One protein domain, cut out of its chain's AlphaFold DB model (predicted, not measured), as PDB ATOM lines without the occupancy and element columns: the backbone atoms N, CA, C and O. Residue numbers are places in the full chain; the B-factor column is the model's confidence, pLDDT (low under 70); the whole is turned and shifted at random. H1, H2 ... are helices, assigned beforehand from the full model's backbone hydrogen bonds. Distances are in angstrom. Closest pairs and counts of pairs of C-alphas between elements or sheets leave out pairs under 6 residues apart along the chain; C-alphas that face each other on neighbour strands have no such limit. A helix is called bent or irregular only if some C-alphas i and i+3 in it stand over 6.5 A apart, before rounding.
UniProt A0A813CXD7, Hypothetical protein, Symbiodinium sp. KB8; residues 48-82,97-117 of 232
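Overview. This is residues 48 to 82 and 97 to 117 of the 232 residues of the protein "Hypothetical protein" of Symbiodinium sp. KB8 (UniProt A0A813CXD7). A long, kinked helix, H1, and a shorter helix, H2, make an open, lopsided V; they come close near Arg 73 and Asn 103, and their free arms, residues 48 to 68 of H1 and 108 to 116 of H2, spread apart. H1 makes the longest axis, and there is no packed core. The printed part has 56 residues, 54 of them in two named helices, H1 then H2, with no named strand; the class is all helix. It is only just loose, close to extended, with a radius of gyration of the C-alphas of 14.8 A and spans of 50 by 23 by 18 A.

Along the chain. H1, residues 48 to 81, is 49.1 A from first to last C-alpha, from C-alpha 48 at (7.228, -28.058, 53.305) to C-alpha 81 at (33.795, -38.193, 13.305). It has a kink of 34 degrees near residue 71. H1 is neither bent nor irregular, but only just: C-alphas 68 and 71 are 6.0 A apart. H2, residues 97 to 116, is 28.2 A long and ends at C-alpha 116, (28.940, -17.746, 32.957).

Arrangement. H1 and H2 are close but not clearly touching, with 2 pairs of C-alphas within 8 A. Their closest C-alphas, those of Arg 73 and Asn 103, are 7.1 A apart. The helices run opposite ways at a steep tilt of 47 degrees. In H2 every O i to N i+4 pair is within hydrogen-bond range; in H1, 28 of 30 are.

Size, cuts and confidence. The C-alphas farthest apart, those of Leu 48 and Leu 82, are 50.5 A apart. Residues 83 to 96 are not printed, and the link from H1 to H2 runs across this cut, with C-alphas 82 and 97 18.8 A apart. Mean pLDDT of the printed part is 85.4; residues 82, 97 and 98 are under 70.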
ATOM      1  N   LEU A  48       7.139 -26.682  53.796       81.44
ATOM      2  CA  LEU A  48       7.228 -28.058  53.305       81.44
ATOM      3  C   LEU A  48       7.021 -28.203  51.779       81.44
ATOM      4  O   LEU A  48       7.826 -28.903  51.159       81.44
ATOM      5  N   PRO A  49       6.023 -27.550  51.134       81.81
ATOM      6  CA  PRO A  49       5.819 -27.708  49.693       81.81
ATOM      7  C   PRO A  49       6.993 -27.222  48.839       81.81
ATOM      8  O   PRO A  49       7.237 -27.789  47.778       81.81
ATOM      9  N   LEU A  50       7.753 -26.221  49.286       83.62
ATOM     10  CA  LEU A  50       8.896 -25.743  48.514       83.62
ATOM     11  C   LEU A  50      10.137 -26.583  48.740       83.62
ATOM     12  O   LEU A  50      10.850 -26.868  47.788       83.62
ATOM     13  N   MET A  51      10.379 -27.073  49.953       84.44
ATOM     14  CA  MET A  51      11.470 -28.036  50.127       84.44
ATOM     15  C   MET A  51      11.253 -29.258  49.219       84.44
ATOM     16  O   MET A  51      12.180 -29.697  48.539       84.44
ATOM     17  N   LEU A  52      10.007 -29.734  49.120       88.81
ATOM     18  CA  LEU A  52       9.642 -30.811  48.203       88.81
ATOM     19  C   LEU A  52       9.822 -30.415  46.728       88.81
ATOM     20  O   LEU A  52      10.325 -31.224  45.951       88.81
ATOM     21  N   SER A  53       9.467 -29.185  46.337       87.69
ATOM     22  CA  SER A  53       9.638 -28.724  44.955       87.69
ATOM     23  C   SER A  53      11.109 -28.616  44.557       87.69
ATOM     24  O   SER A  53      11.449 -28.991  43.443       87.69
ATOM     25  N   TRP A  54      11.997 -28.178  45.455       86.81
ATOM     26  CA  TRP A  54      13.436 -28.090  45.183       86.81
ATOM     27  C   TRP A  54      14.083 -29.469  45.067       86.81
ATOM     28  O   TRP A  54      14.871 -29.699  44.150       86.81
ATOM     29  N   ILE A  55      13.716 -30.402  45.951       91.12
ATOM     30  CA  ILE A  55      14.198 -31.789  45.889       91.12
ATOM     31  C   ILE A  55      13.706 -32.460  44.601       91.12
ATOM     32  O   ILE A  55      14.498 -33.061  43.875       91.12
ATOM     33  N   SER A  56      12.413 -32.327  44.293       91.56
ATOM     34  CA  SER A  56      11.812 -32.891  43.082       91.56
ATOM     35  C   SER A  56      12.430 -32.294  41.819       91.56
ATOM     36  O   SER A  56      12.851 -33.041  40.938       91.56
ATOM     37  N   TYR A  57      12.568 -30.968  41.759       90.50
ATOM     38  CA  TYR A  57      13.209 -30.270  40.649       90.50
ATOM     39  C   TYR A  57      14.653 -30.743  40.442       90.50
ATOM     40  O   TYR A  57      15.020 -31.109  39.328       90.50
ATOM     41  N   GLY A  58      15.455 -30.822  41.510       91.69
ATOM     42  CA  GLY A  58      16.830 -31.316  41.432       91.69
ATOM     43  C   GLY A  58      16.909 -32.750  40.902       91.69
ATOM     44  O   GLY A  58      17.695 -33.034  39.998       91.69
ATOM     45  N   PHE A  59      16.050 -33.642  41.401       94.19
ATOM     46  CA  PHE A  59      15.990 -35.026  40.932       94.19
ATOM     47  C   PHE A  59      15.605 -35.123  39.449       94.19
ATOM     48  O   PHE A  59      16.271 -35.822  38.682       94.19
ATOM     49  N   VAL A  60      14.573 -34.386  39.025       93.75
ATOM     50  CA  VAL A  60      14.116 -34.353  37.627       93.75
ATOM     51  C   VAL A  60      15.216 -33.836  36.704       93.75
ATOM     52  O   VAL A  60      15.444 -34.427  35.648       93.75
ATOM     53  N   VAL A  61      15.930 -32.779  37.097       91.94
ATOM     54  CA  VAL A  61      17.014 -32.197  36.292       91.94
ATOM     55  C   VAL A  61      18.184 -33.170  36.149       91.94
ATOM     56  O   VAL A  61      18.646 -33.392  35.031       91.94
ATOM     57  N   ILE A  62      18.631 -33.805  37.238       92.12
ATOM     58  CA  ILE A  62      19.738 -34.777  37.202       92.12
ATOM     59  C   ILE A  62      19.371 -35.985  36.330       92.12
ATOM     60  O   ILE A  62      20.164 -36.419  35.492       92.12
ATOM     61  N   CYS A  63      18.153 -36.505  36.489       94.06
ATOM     62  CA  CYS A  63      17.661 -37.639  35.714       94.06
ATOM     63  C   CYS A  63      17.535 -37.294  34.219       94.06
ATOM     64  O   CYS A  63      18.019 -38.035  33.363       94.06
ATOM     65  N   SER A  64      16.969 -36.127  33.898       94.88
ATOM     66  CA  SER A  64      16.827 -35.650  32.514       94.88
ATOM     67  C   SER A  64      18.182 -35.424  31.849       94.88
ATOM     68  O   SER A  64      18.380 -35.806  30.697       94.88
ATOM     69  N   PHE A  65      19.143 -34.856  32.582       91.50
ATOM     70  CA  PHE A  65      20.497 -34.640  32.083       91.50
ATOM     71  C   PHE A  65      21.183 -35.958  31.701       91.50
ATOM     72  O   PHE A  65      21.775 -36.055  30.623       91.50
ATOM     73  N   ALA A  66      21.038 -36.999  32.529       90.19
ATOM     74  CA  ALA A  66      21.573 -38.325  32.231       90.19
ATOM     75  C   ALA A  66      20.963 -38.923  30.949       90.19
ATOM     76  O   ALA A  66      21.690 -39.490  30.130       90.19
ATOM     77  N   PHE A  67      19.654 -38.754  30.735       91.44
ATOM     78  CA  PHE A  67      18.990 -39.261  29.532       91.44
ATOM     79  C   PHE A  67      19.341 -38.480  28.265       91.44
ATOM     80  O   PHE A  67      19.554 -39.100  27.227       91.44
ATOM     81  N   ILE A  68      19.460 -37.152  28.331       92.75
ATOM     82  CA  ILE A  68      19.811 -36.308  27.174       92.75
ATOM     83  C   ILE A  68      21.276 -36.514  26.756       92.75
ATOM     84  O   ILE A  68      21.607 -36.426  25.572       92.75
ATOM     85  N   MET A  69      22.159 -36.851  27.700       88.81
ATOM     86  CA  MET A  69      23.572 -37.092  27.406       88.81
ATOM     87  C   MET A  69      23.789 -38.263  26.437       88.81
ATOM     88  O   MET A  69      24.726 -38.227  25.640       88.81
ATOM     89  N   VAL A  70      22.925 -39.284  26.454       87.62
ATOM     90  CA  VAL A  70      23.057 -40.464  25.583       87.62
ATOM     91  C   VAL A  70      22.947 -40.108  24.087       87.62
ATOM     92  O   VAL A  70      23.916 -40.373  23.369       87.62
ATOM     93  N   PRO A  71      21.850 -39.489  23.594       90.38
ATOM     94  CA  PRO A  71      21.750 -39.053  22.201       90.38
ATOM     95  C   PRO A  71      22.691 -37.885  21.873       90.38
ATOM     96  O   PRO A  71      23.198 -37.807  20.755       90.38
ATOM     97  N   CYS A  72      22.982 -37.003  22.838       87.62
ATOM     98  CA  CYS A  72      23.955 -35.924  22.649       87.62
ATOM     99  C   CYS A  72      25.341 -36.483  22.305       87.62
ATOM    100  O   CYS A  72      25.974 -36.040  21.351       87.62
ATOM    101  N   ARG A  73      25.781 -37.520  23.024       85.50
ATOM    102  CA  ARG A  73      27.057 -38.190  22.771       85.50
ATOM    103  C   ARG A  73      27.095 -38.860  21.402       85.50
ATOM    104  O   ARG A  73      28.107 -38.743  20.721       85.50
ATOM    105  N   SER A  74      26.034 -39.559  20.985       83.88
ATOM    106  CA  SER A  74      26.009 -40.175  19.649       83.88
ATOM    107  C   SER A  74      26.048 -39.125  18.544       83.88
ATOM    108  O   SER A  74      26.812 -39.285  17.600       83.88
ATOM    109  N   ALA A  75      25.303 -38.026  18.696       86.94
ATOM    110  CA  ALA A  75      25.331 -36.917  17.748       86.94
ATOM    111  C   ALA A  75      26.700 -36.222  17.720       86.94
ATOM    112  O   ALA A  75      27.189 -35.883  16.652       86.94
ATOM    113  N   ALA A  76      27.350 -36.046  18.872       85.19
ATOM    114  CA  ALA A  76      28.681 -35.456  18.947       85.19
ATOM    115  C   ALA A  76      29.735 -36.354  18.289       85.19
ATOM    116  O   ALA A  76      30.557 -35.861  17.525       85.19
ATOM    117  N   VAL A  77      29.706 -37.668  18.540       81.75
ATOM    118  CA  VAL A  77      30.609 -38.608  17.859       81.75
ATOM    119  C   VAL A  77      30.378 -38.560  16.359       81.75
ATOM    120  O   VAL A  77      31.356 -38.494  15.632       81.75
ATOM    121  N   ASP A  78      29.125 -38.535  15.906       82.69
ATOM    122  CA  ASP A  78      28.814 -38.393  14.488       82.69
ATOM    123  C   ASP A  78      29.387 -37.068  13.965       82.69
ATOM    124  O   ASP A  78      30.312 -37.086  13.174       82.69
ATOM    125  N   VAL A  79      29.004 -35.904  14.494       81.56
ATOM    126  CA  VAL A  79      29.489 -34.587  14.022       81.56
ATOM    127  C   VAL A  79      31.019 -34.457  14.040       81.56
ATOM    128  O   VAL A  79      31.601 -33.946  13.082       81.56
ATOM    129  N   PHE A  80      31.693 -34.934  15.089       77.00
ATOM    130  CA  PHE A  80      33.154 -34.861  15.197       77.00
ATOM    131  C   PHE A  80      33.886 -35.971  14.422       77.00
ATOM    132  O   PHE A  80      35.065 -35.802  14.104       77.00
ATOM    133  N   ALA A  81      33.226 -37.088  14.088       70.19
ATOM    134  CA  ALA A  81      33.795 -38.193  13.305       70.19
ATOM    135  C   ALA A  81      33.276 -38.275  11.851       70.19
ATOM    136  O   ALA A  81      33.810 -39.057  11.061       70.19
ATOM    137  N   LEU A  82      32.323 -37.427  11.447       54.06
ATOM    138  CA  LEU A  82      31.627 -37.418  10.147       54.06
ATOM    139  C   LEU A  82      32.481 -36.976   8.949       54.06
ATOM    140  O   LEU A  82      31.984 -36.867   7.832       54.06
ATOM    141  N   ASP A  97      39.318 -44.041  25.617       64.69
ATOM    142  CA  ASP A  97      39.921 -42.798  26.100       64.69
ATOM    143  C   ASP A  97      39.391 -41.564  25.357       64.69
ATOM    144  O   ASP A  97      39.087 -40.542  25.973       64.69
ATOM    145  N   LYS A  98      39.181 -41.659  24.035       69.31
ATOM    146  CA  LYS A  98      38.565 -40.573  23.248       69.31
ATOM    147  C   LYS A  98      37.091 -40.401  23.603       69.31
ATOM    148  O   LYS A  98      36.576 -39.288  23.598       69.31
ATOM    149  N   PHE A  99      36.438 -41.502  23.963       72.81
ATOM    150  CA  PHE A  99      35.051 -41.513  24.405       72.81
ATOM    151  C   PHE A  99      34.856 -40.818  25.761       72.81
ATOM    152  O   PHE A  99      33.961 -39.985  25.899       72.81
ATOM    153  N   HIS A 100      35.720 -41.095  26.744       76.81
ATOM    154  CA  HIS A 100      35.702 -40.368  28.019       76.81
ATOM    155  C   HIS A 100      36.086 -38.898  27.848       76.81
ATOM    156  O   HIS A 100      35.472 -38.040  28.476       76.81
ATOM    157  N   SER A 101      37.041 -38.599  26.959       81.25
ATOM    158  CA  SER A 101      37.428 -37.223  26.638       81.25
ATOM    159  C   SER A 101      36.252 -36.411  26.078       81.25
ATOM    160  O   SER A 101      35.997 -35.308  26.548       81.25
ATOM    161  N   LEU A 102      35.449 -36.972  25.165       83.12
ATOM    162  CA  LEU A 102      34.276 -36.284  24.612       83.12
ATOM    163  C   LEU A 102      33.212 -35.982  25.681       83.12
ATOM    164  O   LEU A 102      32.714 -34.860  25.749       83.12
ATOM    165  N   ASN A 103      32.905 -36.941  26.557       86.31
ATOM    166  CA  ASN A 103      31.987 -36.700  27.673       86.31
ATOM    167  C   ASN A 103      32.532 -35.649  28.650       86.31
ATOM    168  O   ASN A 103      31.776 -34.797  29.112       86.31
ATOM    169  N   ALA A 104      33.834 -35.683  28.945       87.38
ATOM    170  CA  ALA A 104      34.483 -34.691  29.794       87.38
ATOM    171  C   ALA A 104      34.426 -33.290  29.169       87.38
ATOM    172  O   ALA A 104      34.160 -32.328  29.880       87.38
ATOM    173  N   VAL A 105      34.600 -33.170  27.849       88.62
ATOM    174  CA  VAL A 105      34.470 -31.897  27.122       88.62
ATOM    175  C   VAL A 105      33.036 -31.374  27.180       88.62
ATOM    176  O   VAL A 105      32.841 -30.207  27.506       88.62
ATOM    177  N   ILE A 106      32.029 -32.220  26.932       88.19
ATOM    178  CA  ILE A 106      30.615 -31.816  27.034       88.19
ATOM    179  C   ILE A 106      30.304 -31.334  28.458       88.19
ATOM    180  O   ILE A 106      29.740 -30.256  28.631       88.19
ATOM    181  N   LEU A 107      30.727 -32.084  29.480       90.44
ATOM    182  CA  LEU A 107      30.561 -31.701  30.884       90.44
ATOM    183  C   LEU A 107      31.300 -30.408  31.238       90.44
ATOM    184  O   LEU A 107      30.752 -29.577  31.954       90.44
ATOM    185  N   ALA A 108      32.516 -30.217  30.724       91.44
ATOM    186  CA  ALA A 108      33.296 -29.006  30.940       91.44
ATOM    187  C   ALA A 108      32.616 -27.784  30.315       91.44
ATOM    188  O   ALA A 108      32.556 -26.735  30.951       91.44
ATOM    189  N   ILE A 109      32.041 -27.922  29.116       89.19
ATOM    190  CA  ILE A 109      31.248 -26.861  28.485       89.19
ATOM    191  C   ILE A 109      29.996 -26.577  29.320       89.19
ATOM    192  O   ILE A 109      29.733 -25.417  29.618       89.19
ATOM    193  N   CYS A 110      29.258 -27.600  29.764       87.44
ATOM    194  CA  CYS A 110      28.101 -27.411  30.646       87.44
ATOM    195  C   CYS A 110      28.477 -26.698  31.956       87.44
ATOM    196  O   CYS A 110      27.754 -25.806  32.394       87.44
ATOM    197  N   ALA A 111      29.615 -27.049  32.562       89.56
ATOM    198  CA  ALA A 111      30.114 -26.414  33.779       89.56
ATOM    199  C   ALA A 111      30.553 -24.961  33.541       89.56
ATOM    200  O   ALA A 111      30.250 -24.084  34.346       89.56
ATOM    201  N   LEU A 112      31.216 -24.687  32.414       88.44
ATOM    202  CA  LEU A 112      31.597 -23.335  32.013       88.44
ATOM    203  C   LEU A 112      30.352 -22.475  31.797       88.44
ATOM    204  O   LEU A 112      30.255 -21.379  32.337       88.44
ATOM    205  N   VAL A 113      29.363 -22.996  31.074       85.75
ATOM    206  CA  VAL A 113      28.078 -22.326  30.865       85.75
ATOM    207  C   VAL A 113      27.386 -22.050  32.204       85.75
ATOM    208  O   VAL A 113      26.936 -20.932  32.429       85.75
ATOM    209  N   ALA A 114      27.379 -23.004  33.139       85.25
ATOM    210  CA  ALA A 114      26.839 -22.779  34.481       85.25
ATOM    211  C   ALA A 114      27.575 -21.665  35.250       85.25
ATOM    212  O   ALA A 114      26.950 -20.953  36.031       85.25
ATOM    213  N   TRP A 115      28.878 -21.487  35.020       86.75
ATOM    214  CA  TRP A 115      29.652 -20.417  35.649       86.75
ATOM    215  C   TRP A 115      29.405 -19.042  35.007       86.75
ATOM    216  O   TRP A 115      29.402 -18.029  35.703       86.75
ATOM    217  N   LEU A 116      29.172 -18.994  33.692       79.44
ATOM    218  CA  LEU A 116      28.940 -17.746  32.957       79.44
ATOM    219  C   LEU A 116      27.496 -17.236  33.074       79.44
ATOM    220  O   LEU A 116      27.254 -16.032  32.972       79.44
ATOM    221  N   ILE A 117      26.523 -18.125  33.277       82.12
ATOM    222  CA  ILE A 117      25.107 -17.749  33.300       82.12
ATOM    223  C   ILE A 117      24.713 -17.219  34.674       82.12
ATOM    224  O   ILE A 117      24.574 -17.963  35.639       82.12
TER     225      ILE A 117